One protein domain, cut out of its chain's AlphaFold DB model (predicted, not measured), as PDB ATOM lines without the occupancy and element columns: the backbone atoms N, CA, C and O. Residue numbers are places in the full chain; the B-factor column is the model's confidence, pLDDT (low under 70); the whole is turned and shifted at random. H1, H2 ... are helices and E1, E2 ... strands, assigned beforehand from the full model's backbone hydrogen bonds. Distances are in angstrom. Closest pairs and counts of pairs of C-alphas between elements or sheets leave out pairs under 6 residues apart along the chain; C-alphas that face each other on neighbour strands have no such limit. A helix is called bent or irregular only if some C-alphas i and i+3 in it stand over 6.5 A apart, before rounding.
ATOM      1  N   LYS A   4     113.411 167.245 176.063       93.06
ATOM      2  CA  LYS A   4     113.756 166.328 174.972       93.06
ATOM      3  C   LYS A   4     113.141 166.743 173.637       93.06
ATOM      4  O   LYS A   4     113.825 166.710 172.620       93.06
ATOM      5  N   GLU A   5     111.880 167.162 173.643       93.12
ATOM      6  CA  GLU A   5     111.205 167.669 172.446       93.12
ATOM      7  C   GLU A   5     111.847 168.974 171.974       93.12
ATOM      8  O   GLU A   5     112.023 169.152 170.773       93.12
ATOM      9  N   VAL A   6     112.253 169.850 172.906       93.00
ATOM     10  CA  VAL A   6     113.007 171.070 172.576       93.00
ATOM     11  C   VAL A   6     114.300 170.707 171.851       93.00
ATOM     12  O   VAL A   6     114.529 171.191 170.748       93.00
ATOM     13  N   LEU A   7     115.112 169.813 172.431       93.62
ATOM     14  CA  LEU A   7     116.359 169.350 171.819       93.62
ATOM     15  C   LEU A   7     116.112 168.821 170.401       93.62
ATOM     16  O   LEU A   7     116.735 169.296 169.453       93.62
ATOM     17  N   ASP A   8     115.181 167.882 170.249       92.88
ATOM     18  CA  ASP A   8     114.899 167.228 168.971       92.88
ATOM     19  C   ASP A   8     114.414 168.222 167.908       92.88
ATOM     20  O   ASP A   8     114.939 168.244 166.793       92.88
ATOM     21  N   GLN A   9     113.484 169.110 168.264       93.31
ATOM     22  CA  GLN A   9     112.972 170.125 167.346       93.31
ATOM     23  C   GLN A   9     114.027 171.171 166.972       93.31
ATOM     24  O   GLN A   9     114.037 171.639 165.831       93.31
ATOM     25  N   THR A  10     114.941 171.528 167.879       91.81
ATOM     26  CA  THR A  10     116.059 172.420 167.544       91.81
ATOM     27  C   THR A  10     117.025 171.757 166.566       91.81
ATOM     28  O   THR A  10     117.411 172.383 165.580       91.81
ATOM     29  N   ILE A  11     117.373 170.477 166.761       91.38
ATOM     30  CA  ILE A  11     118.228 169.737 165.813       91.38
ATOM     31  C   ILE A  11     117.573 169.615 164.433       91.38
ATOM     32  O   ILE A  11     118.247 169.753 163.411       91.38
ATOM     33  N   GLU A  12     116.255 169.430 164.393       91.62
ATOM     34  CA  GLU A  12     115.460 169.405 163.160       91.62
ATOM     35  C   GLU A  12     115.221 170.797 162.547       91.62
ATOM     36  O   GLU A  12     114.552 170.904 161.520       91.62
ATOM     37  N   LYS A  13     115.773 171.863 163.148       89.19
ATOM     38  CA  LYS A  13     115.609 173.268 162.734       89.19
ATOM     39  C   LYS A  13     114.153 173.752 162.722       89.19
ATOM     40  O   LYS A  13     113.819 174.680 161.989       89.19
ATOM     41  N   LYS A  14     113.289 173.132 163.529       91.69
ATOM     42  CA  LYS A  14     111.894 173.554 163.753       91.69
ATOM     43  C   LYS A  14     111.781 174.660 164.799       91.69
ATOM     44  O   LYS A  14     110.824 175.419 164.759       91.69
ATOM     45  N   ILE A  15     112.752 174.735 165.708       88.50
ATOM     46  CA  ILE A  15     112.927 175.833 166.663       88.50
ATOM     47  C   ILE A  15     114.152 176.628 166.220       88.50
ATOM     48  O   ILE A  15     115.246 176.067 166.096       88.50
ATOM     49  N   SER A  16     113.970 177.922 165.969       86.50
ATOM     50  CA  SER A  16     115.066 178.848 165.682       86.50
ATOM     51  C   SER A  16     115.892 179.152 166.938       86.50
ATOM     52  O   SER A  16     115.472 178.916 168.068       86.50
ATOM     53  N   ILE A  17     117.093 179.703 166.759       79.56
ATOM     54  CA  ILE A  17     117.966 180.092 167.882       79.56
ATOM     55  C   ILE A  17     117.337 181.200 168.733       79.56
ATOM     56  O   ILE A  17     117.489 181.190 169.955       79.56
ATOM     57  N   ASP A  18     116.625 182.136 168.108       84.75
ATOM     58  CA  ASP A  18     115.947 183.213 168.828       84.75
ATOM     59  C   ASP A  18     114.802 182.650 169.683       84.75
ATOM     60  O   ASP A  18     114.663 183.007 170.853       84.75
ATOM     61  N   GLU A  19     114.052 181.678 169.154       87.31
ATOM     62  CA  GLU A  19     113.024 180.951 169.908       87.31
ATOM     63  C   GLU A  19     113.622 180.069 171.012       87.31
ATOM     64  O   GLU A  19     113.018 179.935 172.077       87.31
ATOM     65  N   LEU A  20     114.828 179.517 170.826       87.38
ATOM     66  CA  LEU A  20     115.501 178.682 171.827       87.38
ATOM     67  C   LEU A  20     115.715 179.416 173.160       87.38
ATOM     68  O   LEU A  20     115.704 178.780 174.215       87.38
ATOM     69  N   GLN A  21     115.862 180.747 173.136       86.88
ATOM     70  CA  GLN A  21     115.991 181.562 174.352       86.88
ATOM     71  C   GLN A  21     114.773 181.423 175.277       86.88
ATOM     72  O   GLN A  21     114.922 181.465 176.498       86.88
ATOM     73  N   THR A  22     113.581 181.194 174.717       91.69
ATOM     74  CA  THR A  22     112.344 180.988 175.493       91.69
ATOM     75  C   THR A  22     112.314 179.645 176.227       91.69
ATOM     76  O   THR A  22     111.539 179.472 177.165       91.69
ATOM     77  N   TYR A  23     113.205 178.718 175.859       91.50
ATOM     78  CA  TYR A  23     113.353 177.397 176.469       91.50
ATOM     79  C   TYR A  23     114.600 177.292 177.353       91.50
ATOM     80  O   TYR A  23     115.095 176.190 177.590       91.50
ATOM     81  N   PHE A  24     115.113 178.413 177.868       91.31
ATOM     82  CA  PHE A  24     116.280 178.430 178.756       91.31
ATOM     83  C   PHE A  24     116.157 177.451 179.935       91.31
ATOM     84  O   PHE A  24     117.108 176.732 180.242       91.31
ATOM     85  N   ASP A  25     114.971 177.347 180.541       92.12
ATOM     86  CA  ASP A  25     114.721 176.460 181.684       92.12
ATOM     87  C   ASP A  25     114.866 174.968 181.353       92.12
ATOM     88  O   ASP A  25     115.055 174.149 182.261       92.12
ATOM     89  N   CYS A  26     114.838 174.616 180.060       94.50
ATOM     90  CA  CYS A  26     115.108 173.264 179.589       94.50
ATOM     91  C   CYS A  26     116.589 172.890 179.678       94.50
ATOM     92  O   CYS A  26     116.903 171.716 179.528       94.50
ATOM     93  N   PHE A  27     117.501 173.834 179.918       94.06
ATOM     94  CA  PHE A  27     118.931 173.570 180.057       94.06
ATOM     95  C   PHE A  27     119.335 173.435 181.524       94.06
ATOM     96  O   PHE A  27     118.794 174.108 182.403       94.06
ATOM     97  N   LEU A  28     120.320 172.571 181.787       89.50
ATOM     98  CA  LEU A  28     120.863 172.340 183.132       89.50
ATOM     99  C   LEU A  28     121.313 173.637 183.815       89.50
ATOM    100  O   LEU A  28     121.030 173.858 184.989       89.50
ATOM    101  N   SER A  29     122.000 174.499 183.064       89.12
ATOM    102  CA  SER A  29     122.496 175.788 183.537       89.12
ATOM    103  C   SER A  29     122.765 176.735 182.368       89.12
ATOM    104  O   SER A  29     122.794 176.323 181.201       89.12
ATOM    105  N   LEU A  30     123.045 178.007 182.680       90.56
ATOM    106  CA  LEU A  30     123.465 179.003 181.688       90.56
ATOM    107  C   LEU A  30     124.666 178.527 180.865       90.56
ATOM    108  O   LEU A  30     124.728 178.760 179.661       90.56
ATOM    109  N   GLN A  31     125.601 177.812 181.492       90.69
ATOM    110  CA  GLN A  31     126.769 177.294 180.795       90.69
ATOM    111  C   GLN A  31     126.382 176.274 179.715       90.69
ATOM    112  O   GLN A  31     126.912 176.329 178.605       90.69
ATOM    113  N   HIS A  32     125.453 175.362 180.012       92.31
ATOM    114  CA  HIS A  32     124.976 174.377 179.043       92.31
ATOM    115  C   HIS A  32     124.191 175.026 177.902       92.31
ATOM    116  O   HIS A  32     124.412 174.658 176.748       92.31
ATOM    117  N   PHE A  33     123.367 176.035 178.196       94.38
ATOM    118  CA  PHE A  33     122.677 176.830 177.177       94.38
ATOM    119  C   PHE A  33     123.664 177.522 176.221       94.38
ATOM    120  O   PHE A  33     123.578 177.359 175.005       94.38
ATOM    121  N   LEU A  34     124.665 178.233 176.756       93.00
ATOM    122  CA  LEU A  34     125.666 178.937 175.944       93.00
ATOM    123  C   LEU A  34     126.518 177.973 175.104       93.00
ATOM    124  O   LEU A  34     126.792 178.247 173.932       93.00
ATOM    125  N   ARG A  35     126.916 176.828 175.676       93.25
ATOM    126  CA  ARG A  35     127.643 175.772 174.951       93.25
ATOM    127  C   ARG A  35     126.804 175.194 173.822       93.25
ATOM    128  O   ARG A  35     127.312 175.049 172.719       93.25
ATOM    129  N   PHE A  36     125.531 174.903 174.078       94.94
ATOM    130  CA  PHE A  36     124.615 174.400 173.060       94.94
ATOM    131  C   PHE A  36     124.420 175.408 171.929       94.94
ATOM    132  O   PHE A  36     124.567 175.047 170.766       94.94
ATOM    133  N   ASN A  37     124.183 176.681 172.252       92.25
ATOM    134  CA  ASN A  37     124.034 177.732 171.248       92.25
ATOM    135  C   ASN A  37     125.313 177.895 170.402       92.25
ATOM    136  O   ASN A  37     125.257 178.034 169.181       92.25
ATOM    137  N   THR A  38     126.485 177.805 171.034       91.44
ATOM    138  CA  THR A  38     127.780 177.812 170.333       91.44
ATOM    139  C   THR A  38     127.914 176.608 169.402       91.44
ATOM    140  O   THR A  38     128.248 176.767 168.230       91.44
ATOM    141  N   ALA A  39     127.622 175.408 169.906       92.19
ATOM    142  CA  ALA A  39     127.681 174.167 169.146       92.19
ATOM    143  C   ALA A  39     126.757 174.213 167.925       92.19
ATOM    144  O   ALA A  39     127.180 173.926 166.810       92.19
ATOM    145  N   PHE A  40     125.513 174.647 168.121       91.94
ATOM    146  CA  PHE A  40     124.509 174.727 167.070       91.94
ATOM    147  C   PHE A  40     124.847 175.781 166.007       91.94
ATOM    148  O   PHE A  40     124.640 175.530 164.827       91.94
ATOM    149  N   ASN A  41     125.435 176.922 166.370       89.31
ATOM    150  CA  ASN A  41     125.821 177.941 165.385       89.31
ATOM    151  C   ASN A  41     127.082 177.595 164.590       89.31
ATOM    152  O   ASN A  41     127.211 177.988 163.434       89.31
ATOM    153  N   LEU A  42     128.035 176.903 165.216       89.81
ATOM    154  CA  LEU A  42     129.356 176.669 164.629       89.81
ATOM    155  C   LEU A  42     129.514 175.282 163.998       89.81
ATOM    156  O   LEU A  42     130.567 175.007 163.420       89.81
ATOM    157  N   ASN A  43     128.521 174.397 164.127       88.50
ATOM    158  CA  ASN A  43     128.638 173.044 163.598       88.50
ATOM    159  C   ASN A  43     128.799 173.032 162.072       88.50
ATOM    160  O   ASN A  43     128.125 173.754 161.338       88.50
ATOM    161  N   ARG A  44     129.672 172.145 161.598       87.31
ATOM    162  CA  ARG A  44     129.736 171.701 160.203       87.31
ATOM    163  C   ARG A  44     128.825 170.499 159.967       87.31
ATOM    164  O   ARG A  44     128.304 170.331 158.867       87.31
ATOM    165  N   LYS A  45     128.664 169.652 160.988       88.31
ATOM    166  CA  LYS A  45     127.851 168.435 160.946       88.31
ATOM    167  C   LYS A  45     127.220 168.178 162.312       88.31
ATOM    168  O   LYS A  45     127.873 168.332 163.343       88.31
ATOM    169  N   ILE A  46     125.969 167.723 162.301       89.94
ATOM    170  CA  ILE A  46     125.268 167.207 163.479       89.94
ATOM    171  C   ILE A  46     125.052 165.711 163.284       89.94
ATOM    172  O   ILE A  46     124.616 165.280 162.215       89.94
ATOM    173  N   VAL A  47     125.355 164.922 164.310       89.38
ATOM    174  CA  VAL A  47     125.113 163.478 164.327       89.38
ATOM    175  C   VAL A  47     124.307 163.131 165.566       89.38
ATOM    176  O   VAL A  47     124.756 163.367 166.683       89.38
ATOM    177  N   LYS A  48     123.114 162.570 165.377       90.31
ATOM    178  CA  LYS A  48     122.289 162.051 166.470       90.31
ATOM    179  C   LYS A  48     122.435 160.535 166.514       90.31
ATOM    180  O   LYS A  48     122.094 159.868 165.541       90.31
ATOM    181  N   ALA A  49     122.918 160.003 167.633       88.12
ATOM    182  CA  ALA A  49     123.033 158.567 167.854       88.12
ATOM    183  C   ALA A  49     122.503 158.220 169.248       88.12
ATOM    184  O   ALA A  49     123.068 158.626 170.266       88.12
ATOM    185  N   GLY A  50     121.392 157.481 169.271       87.62
ATOM    186  CA  GLY A  50     120.688 157.120 170.496       87.62
ATOM    187  C   GLY A  50     120.300 158.346 171.322       87.62
ATOM    188  O   GLY A  50     119.588 159.223 170.828       87.62
ATOM    189  N   SER A  51     120.769 158.407 172.567       88.25
ATOM    190  CA  SER A  51     120.440 159.488 173.512       88.25
ATOM    191  C   SER A  51     121.283 160.760 173.349       88.25
ATOM    192  O   SER A  51     121.053 161.738 174.064       88.25
ATOM    193  N   TYR A  52     122.249 160.767 172.425       92.50
ATOM    194  CA  TYR A  52     123.201 161.866 172.267       92.50
ATOM    195  C   TYR A  52     123.147 162.540 170.902       92.50
ATOM    196  O   TYR A  52     122.878 161.925 169.868       92.50
ATOM    197  N   VAL A  53     123.485 163.827 170.918       93.00
ATOM    198  CA  VAL A  53     123.692 164.663 169.740       93.00
ATOM    199  C   VAL A  53     125.123 165.178 169.760       93.00
ATOM    200  O   VAL A  53     125.520 165.910 170.663       93.00
ATOM    201  N   TYR A  54     125.902 164.803 168.757       91.94
ATOM    202  CA  TYR A  54     127.259 165.274 168.536       91.94
ATOM    203  C   TYR A  54     127.269 166.419 167.520       91.94
ATOM    204  O   TYR A  54     126.699 166.306 166.433       91.94
ATOM    205  N   PHE A  55     127.952 167.504 167.868       91.44
ATOM    206  CA  PHE A  55     128.180 168.664 167.016       91.44
ATOM    207  C   PHE A  55     129.653 168.721 166.626       91.44
ATOM    208  O   PHE A  55     130.510 169.073 167.441       91.44
ATOM    209  N   ASP A  56     129.931 168.399 165.368       88.62
ATOM    210  CA  ASP A  56     131.257 168.512 164.777       88.62
ATOM    211  C   ASP A  56     131.516 169.961 164.358       88.62
ATOM    212  O   ASP A  56     130.797 170.499 163.512       88.62
ATOM    213  N   LEU A  57     132.545 170.597 164.920       87.75
ATOM    214  CA  LEU A  57     132.960 171.951 164.529       87.75
ATOM    215  C   LEU A  57     134.051 171.961 163.441       87.75
ATOM    216  O   LEU A  57     134.459 173.029 162.976       87.75
ATOM    217  N   GLY A  58     134.516 170.785 163.015       79.12
ATOM    218  CA  GLY A  58     135.591 170.580 162.053       79.12
ATOM    219  C   GLY A  58     136.983 170.449 162.683       79.12
ATOM    220  O   GLY A  58     137.269 170.993 163.747       79.12
ATOM    221  N   TYR A  59     137.878 169.772 161.958       71.62
ATOM    222  CA  TYR A  59     139.246 169.426 162.385       71.62
ATOM    223  C   TYR A  59     140.141 170.607 162.794       71.62
ATOM    224  O   TYR A  59     141.107 170.417 163.523       71.62
ATOM    225  N   GLU A  60     139.841 171.822 162.335       75.94
ATOM    226  CA  GLU A  60     140.603 173.032 162.680       75.94
ATOM    227  C   GLU A  60     140.286 173.559 164.089       75.94
ATOM    228  O   GLU A  60     140.949 174.474 164.579       75.94
ATOM    229  N   ARG A  61     139.252 173.020 164.747       76.69
ATOM    230  CA  ARG A  61     138.830 173.439 166.084       76.69
ATOM    231  C   ARG A  61     139.340 172.458 167.148       76.69
ATOM    232  O   ARG A  61     139.350 171.250 166.924       76.69
ATOM    233  N   PRO A  62     139.727 172.962 168.336       73.00
ATOM    234  CA  PRO A  62     140.306 172.134 169.396       73.00
ATOM    235  C   PRO A  62     139.286 171.228 170.105       73.00
ATOM    236  O   PRO A  62     139.682 170.343 170.865       73.00
ATOM    237  N   ALA A  63     137.987 171.464 169.907       81.81
ATOM    238  CA  ALA A  63     136.916 170.727 170.559       81.81
ATOM    239  C   ALA A  63     135.656 170.673 169.686       81.81
ATOM    240  O   ALA A  63     135.371 171.603 168.929       81.81
ATOM    241  N   SER A  64     134.892 169.604 169.884       88.56
ATOM    242  CA  SER A  64     133.509 169.432 169.441       88.56
ATOM    243  C   SER A  64     132.576 169.489 170.653       88.56
ATOM    244  O   SER A  64     133.036 169.638 171.788       88.56
ATOM    245  N   TYR A  65     131.265 169.366 170.447       91.75
ATOM    246  CA  TYR A  65     130.302 169.326 171.552       91.75
ATOM    247  C   TYR A  65     129.433 168.077 171.509       91.75
ATOM    248  O   TYR A  65     129.079 167.590 170.438       91.75
ATOM    249  N   VAL A  66     129.044 167.592 172.686       92.75
ATOM    250  CA  VAL A  66     127.985 166.593 172.845       92.75
ATOM    251  C   VAL A  66     126.874 167.189 173.690       92.75
ATOM    252  O   VAL A  66     127.142 167.752 174.754       92.75
ATOM    253  N   ALA A  67     125.639 167.033 173.230       94.06
ATOM    254  CA  ALA A  67     124.438 167.313 173.992       94.06
ATOM    255  C   ALA A  67     123.605 166.048 174.215       94.06
ATOM    256  O   ALA A  67     123.691 165.077 173.462       94.06
ATOM    257  N   GLY A  68     122.781 166.080 175.251       93.62
ATOM    258  CA  GLY A  68     121.836 165.021 175.581       93.62
ATOM    259  C   GLY A  68     120.911 165.459 176.707       93.62
ATOM    260  O   GLY A  68     120.957 166.609 177.148       93.62
ATOM    261  N   ILE A  69     120.081 164.535 177.179       92.19
ATOM    262  CA  ILE A  69     119.208 164.761 178.332       92.19
ATOM    263  C   ILE A  69     119.894 164.220 179.582       92.19
ATOM    264  O   ILE A  69     120.323 163.069 179.621       92.19
ATOM    265  N   ASP A  70     120.041 165.080 180.586       86.00
ATOM    266  CA  ASP A  70     120.492 164.699 181.914       86.00
ATOM    267  C   ASP A  70     119.382 163.918 182.598       86.00
ATOM    268  O   ASP A  70     118.253 164.381 182.729       86.00
ATOM    269  N   GLU A  71     119.701 162.710 183.022       79.81
ATOM    270  CA  GLU A  71     118.681 161.766 183.451       79.81
ATOM    271  C   GLU A  71     118.108 162.102 184.827       79.81
ATOM    272  O   GLU A  71     116.952 161.786 185.110       79.81
ATOM    273  N   THR A  72     118.881 162.789 185.670       79.00
ATOM    274  CA  THR A  72     118.429 163.169 187.008       79.00
ATOM    275  C   THR A  72     117.497 164.373 186.971       79.00
ATOM    276  O   THR A  72     116.511 164.423 187.702       79.00
ATOM    277  N   THR A  73     117.798 165.354 186.122       84.19
ATOM    278  CA  THR A  73     117.047 166.617 186.046       84.19
ATOM    279  C   THR A  73     116.060 166.678 184.884       84.19
ATOM    280  O   THR A  73     115.222 167.577 184.857       84.19
ATOM    281  N   GLN A  74     116.163 165.758 183.920       89.75
ATOM    282  CA  GLN A  74     115.446 165.779 182.640       89.75
ATOM    283  C   GLN A  74     115.716 167.045 181.809       89.75
ATOM    284  O   GLN A  74     114.913 167.429 180.959       89.75
ATOM    285  N   LYS A  75     116.857 167.706 182.034       92.69
ATOM    286  CA  LYS A  75     117.274 168.923 181.326       92.69
ATOM    287  C   LYS A  75     118.349 168.636 180.288       92.69
ATOM    288  O   LYS A  75     119.107 167.680 180.395       92.69
ATOM    289  N   ILE A  76     118.449 169.494 179.284       94.25
ATOM    290  CA  ILE A  76     119.486 169.447 178.262       94.25
ATOM    291  C   ILE A  76     120.830 169.792 178.903       94.25
ATOM    292  O   ILE A  76     121.021 170.879 179.462       94.25
ATOM    293  N   PHE A  77     121.786 168.882 178.760       92.75
ATOM    294  CA  PHE A  77     123.192 169.165 178.986       92.75
ATOM    295  C   PHE A  77     123.895 169.331 177.639       92.75
ATOM    296  O   PHE A  77     123.544 168.699 176.647       92.75
ATOM    297  N   CYS A  78     124.915 170.179 177.612       92.31
ATOM    298  CA  CYS A  78     125.863 170.297 176.507       92.31
ATOM    299  C   CYS A  78     127.281 170.496 177.043       92.31
ATOM    300  O   CYS A  78     127.518 171.390 177.864       92.31
ATOM    301  N   MET A  79     128.226 169.669 176.603       90.19
ATOM    302  CA  MET A  79     129.606 169.704 177.075       90.19
ATOM    303  C   MET A  79     130.611 169.658 175.923       90.19
ATOM    304  O   MET A  79     130.347 169.004 174.911       90.19
ATOM    305  N   PRO A  80     131.757 170.348 176.056       88.94
ATOM    306  CA  PRO A  80     132.839 170.203 175.101       88.94
ATOM    307  C   PRO A  80     133.473 168.819 175.244       88.94
ATOM    308  O   PRO A  80     133.649 168.309 176.350       88.94
ATOM    309  N   VAL A  81     133.856 168.239 174.117       86.31
ATOM    310  CA  VAL A  81     134.660 167.020 174.035       86.31
ATOM    311  C   VAL A  81     135.845 167.294 173.118       86.31
ATOM    312  O   VAL A  81     135.726 168.055 172.154       86.31
ATOM    313  N   ARG A  82     137.009 166.700 173.401       77.12
ATOM    314  CA  ARG A  82     138.125 166.754 172.445       77.12
ATOM    315  C   ARG A  82     137.656 166.154 171.122       77.12
ATOM    316  O   ARG A  82     136.855 165.225 171.128       77.12
ATOM    317  N   THR A  83     138.135 166.684 170.000       69.25
ATOM    318  CA  THR A  83     137.812 166.143 168.675       69.25
ATOM    319  C   THR A  83     138.193 164.664 168.644       69.25
ATOM    320  O   THR A  83     139.380 164.334 168.661       69.25
ATOM    321  N   CYS A  84     137.207 163.762 168.660       64.00
ATOM    322  CA  CYS A  84     137.484 162.337 168.544       64.00
ATOM    323  C   CYS A  84     137.417 161.972 167.068       64.00
ATOM    324  O   CYS A  84     136.438 162.239 166.383       64.00
ATOM    325  N   TYR A  85     138.500 161.388 166.568       61.25
ATOM    326  CA  TYR A  85     138.707 161.048 165.159       61.25
ATOM    327  C   TYR A  85     137.846 159.858 164.686       61.25
ATOM    328  O   TYR A  85     138.270 159.089 163.829       61.25
ATOM    329  N   LEU A  86     136.675 159.656 165.291       57.88
ATOM    330  CA  LEU A  86     135.793 158.520 165.053       57.88
ATOM    331  C   LEU A  86     134.633 158.945 164.149       57.88
ATOM    332  O   LEU A  86     134.087 160.037 164.290       57.88
ATOM    333  N   TYR A  87     134.234 158.061 163.237       60.56
ATOM    334  CA  TYR A  87     132.927 158.147 162.596       60.56
ATOM    335  C   TYR A  87     131.892 157.753 163.655       60.56
ATOM    336  O   TYR A  87     131.890 156.620 164.112       60.56
ATOM    337  N   TYR A  88     131.094 158.707 164.135       68.06
ATOM    338  CA  TYR A  88     130.147 158.480 165.231       68.06
ATOM    339  C   TYR A  88     128.833 157.882 164.727       68.06
ATOM    340  O   TYR A  88     127.797 158.538 164.772       68.06
ATOM    341  N   ASP A  89     128.860 156.650 164.237       72.62
ATOM    342  CA  ASP A  89     127.647 155.997 163.733       72.62
ATOM    343  C   ASP A  89     126.849 155.322 164.865       72.62
ATOM    344  O   ASP A  89     125.705 154.904 164.677       72.62
ATOM    345  N   SER A  90     127.425 155.250 166.071       86.75
ATOM    346  CA  SER A  90     126.813 154.627 167.242       86.75
ATOM    347  C   SER A  90     126.910 155.466 168.521       86.75
ATOM    348  O   SER A  90     127.853 156.225 168.748       86.75
ATOM    349  N   GLU A  91     125.953 155.256 169.433       89.25
ATOM    350  CA  GLU A  91     125.978 155.871 170.766       89.25
ATOM    351  C   GLU A  91     127.252 155.480 171.544       89.25
ATOM    352  O   GLU A  91     127.836 156.299 172.249       89.25
ATOM    353  N   SER A  92     127.737 154.244 171.366       88.25
ATOM    354  CA  SER A  92     128.956 153.742 172.016       88.25
ATOM    355  C   SER A  92     130.200 154.563 171.660       88.25
ATOM    356  O   SER A  92     131.040 154.820 172.523       88.25
ATOM    357  N   GLU A  93     130.326 155.009 170.411       86.50
ATOM    358  CA  GLU A  93     131.458 155.831 169.966       86.50
ATOM    359  C   GLU A  93     131.402 157.243 170.547       86.50
ATOM    360  O   GLU A  93     132.437 157.777 170.959       86.50
ATOM    361  N   ILE A  94     130.202 157.824 170.663       88.19
ATOM    362  CA  ILE A  94     130.011 159.113 171.340       88.19
ATOM    363  C   ILE A  94     130.385 158.989 172.822       88.19
ATOM    364  O   ILE A  94     131.146 159.810 173.331       88.19
ATOM    365  N   ARG A  95     129.943 157.927 173.508       89.38
ATOM    366  CA  ARG A  95     130.297 157.674 174.916       89.38
ATOM    367  C   ARG A  95     131.808 157.527 175.114       89.38
ATOM    368  O   ARG A  95     132.378 158.176 175.992       89.38
ATOM    369  N   LYS A  96     132.487 156.761 174.248       86.88
ATOM    370  CA  LYS A  96     133.960 156.646 174.257       86.88
ATOM    371  C   LYS A  96     134.635 158.006 174.095       86.88
ATOM    372  O   LYS A  96     135.632 158.267 174.759       86.88
ATOM    373  N   CYS A  97     134.079 158.875 173.253       85.62
ATOM    374  CA  CYS A  97     134.578 160.232 173.061       85.62
ATOM    375  C   CYS A  97     134.378 161.136 174.284       85.62
ATOM    376  O   CYS A  97     135.257 161.918 174.633       85.62
ATOM    377  N   MET A  98     133.249 160.987 174.975       87.81
ATOM    378  CA  MET A  98     133.010 161.637 176.266       87.81
ATOM    379  C   MET A  98     133.898 161.060 177.383       87.81
ATOM    380  O   MET A  98     134.139 161.725 178.390       87.81
ATOM    381  N   GLY A  99     134.432 159.851 177.185       89.38
ATOM    382  CA  GLY A  99     135.398 159.208 178.069       89.38
ATOM    383  C   GLY A  99     134.800 158.151 178.994       89.38
ATOM    384  O   GLY A  99     135.361 157.919 180.056       89.38
TER     385      GLY A  99
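AT A GLANCE: This is residues 4 to 99 of the 338 residues of an uncharacterized protein of Acidianus manzaensis (UniProt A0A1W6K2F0). What shape do these atoms make? A strongly twisted sheet of four strands forms the middle, with H3 and H1 packed over one face and the short H4 over the other; H2 sits at the far end beside H1 and H3 and only grazes the sheet. What is it built of? The printed part has 96 residues with four named helices and four named strands, in the order H1 H2 H3 E1 E2 E3 E4 H4, a mixed class of three layers, helices on both faces of a sheet. The sheet runs E1 E2 E3 E4, antiparallel throughout, a meander in which each strand is the antiparallel neighbour of the one before. How large is it? It is compact and rounded, with a radius of gyration of the C-alphas of 12.4 A and spans of 35 by 28 by 22 A.

IN THESE COORDINATES: Where are the helices before the sheet? H1, residues 4 to 11, begins at C-alpha 4 (113.756, 166.328, 174.972). H2 is residues 17 to 26, irregular, with C-alphas 22 and 25 8.0 A apart; H3, residues 30 to 42, is 18.2 A long. Where do the strands and the last helix run? E1 is residues 45 to 49, E2 52 to 56, E3 63 to 69 at 20.2 A, and E4 76 to 82 at 19.7 A. H4, residues 91 to 98, ends at C-alpha 98 (133.010, 161.637, 176.266).

HOW THE PARTS SIT: What joins the strands? N 47 and O 54 of hairpin E1 and E2 are 2.9 A apart, N 53 and O 67 of hairpin E2 and E3 2.8 A, and N 81 and O 64 of hairpin E3 and E4 2.8 A, each within hydrogen-bond range. How do the helices stand to the sheet? H1, height 8.9 A, and H3, height 7.8 A, are on the same face; the closest C-alphas of H3 and E4, His 32 and Cys 78, are 4.9 A apart. H4, height 8.6 A, is on the opposite face, slantwise at 55 degrees to E3 on the local plane; its Glu 91 and Ala 49 of E1 have their C-alphas 4.9 A apart. How do the helices meet? H1 and H2 touch at Val 6 and Tyr 23, C-alphas 7.4 A apart, at a shallow tilt of 22 degrees, opposite ways, a helical hairpin. H2 and H3, also a helical hairpin, only just touch, with 3 pairs of C-alphas within 8 A, the closest being Phe 24 and Phe 33 at 6.8 A. Are their backbones whole? In H1, H3 and H4 every O i to N i+4 pair is within hydrogen-bond range; in H2 0 of 6 are, against 6 of 7 O i to N i+3 pairs.

THE WHOLE: How far does it reach? The two C-alphas farthest apart, Thr 22 and Tyr 85, are 34.6 A from each other. Are there cuts or long links? The printed part has no cut and no long link. Where is confidence low? The mean pLDDT of the printed part is 87.1, and residues 83 to 88 are under 70.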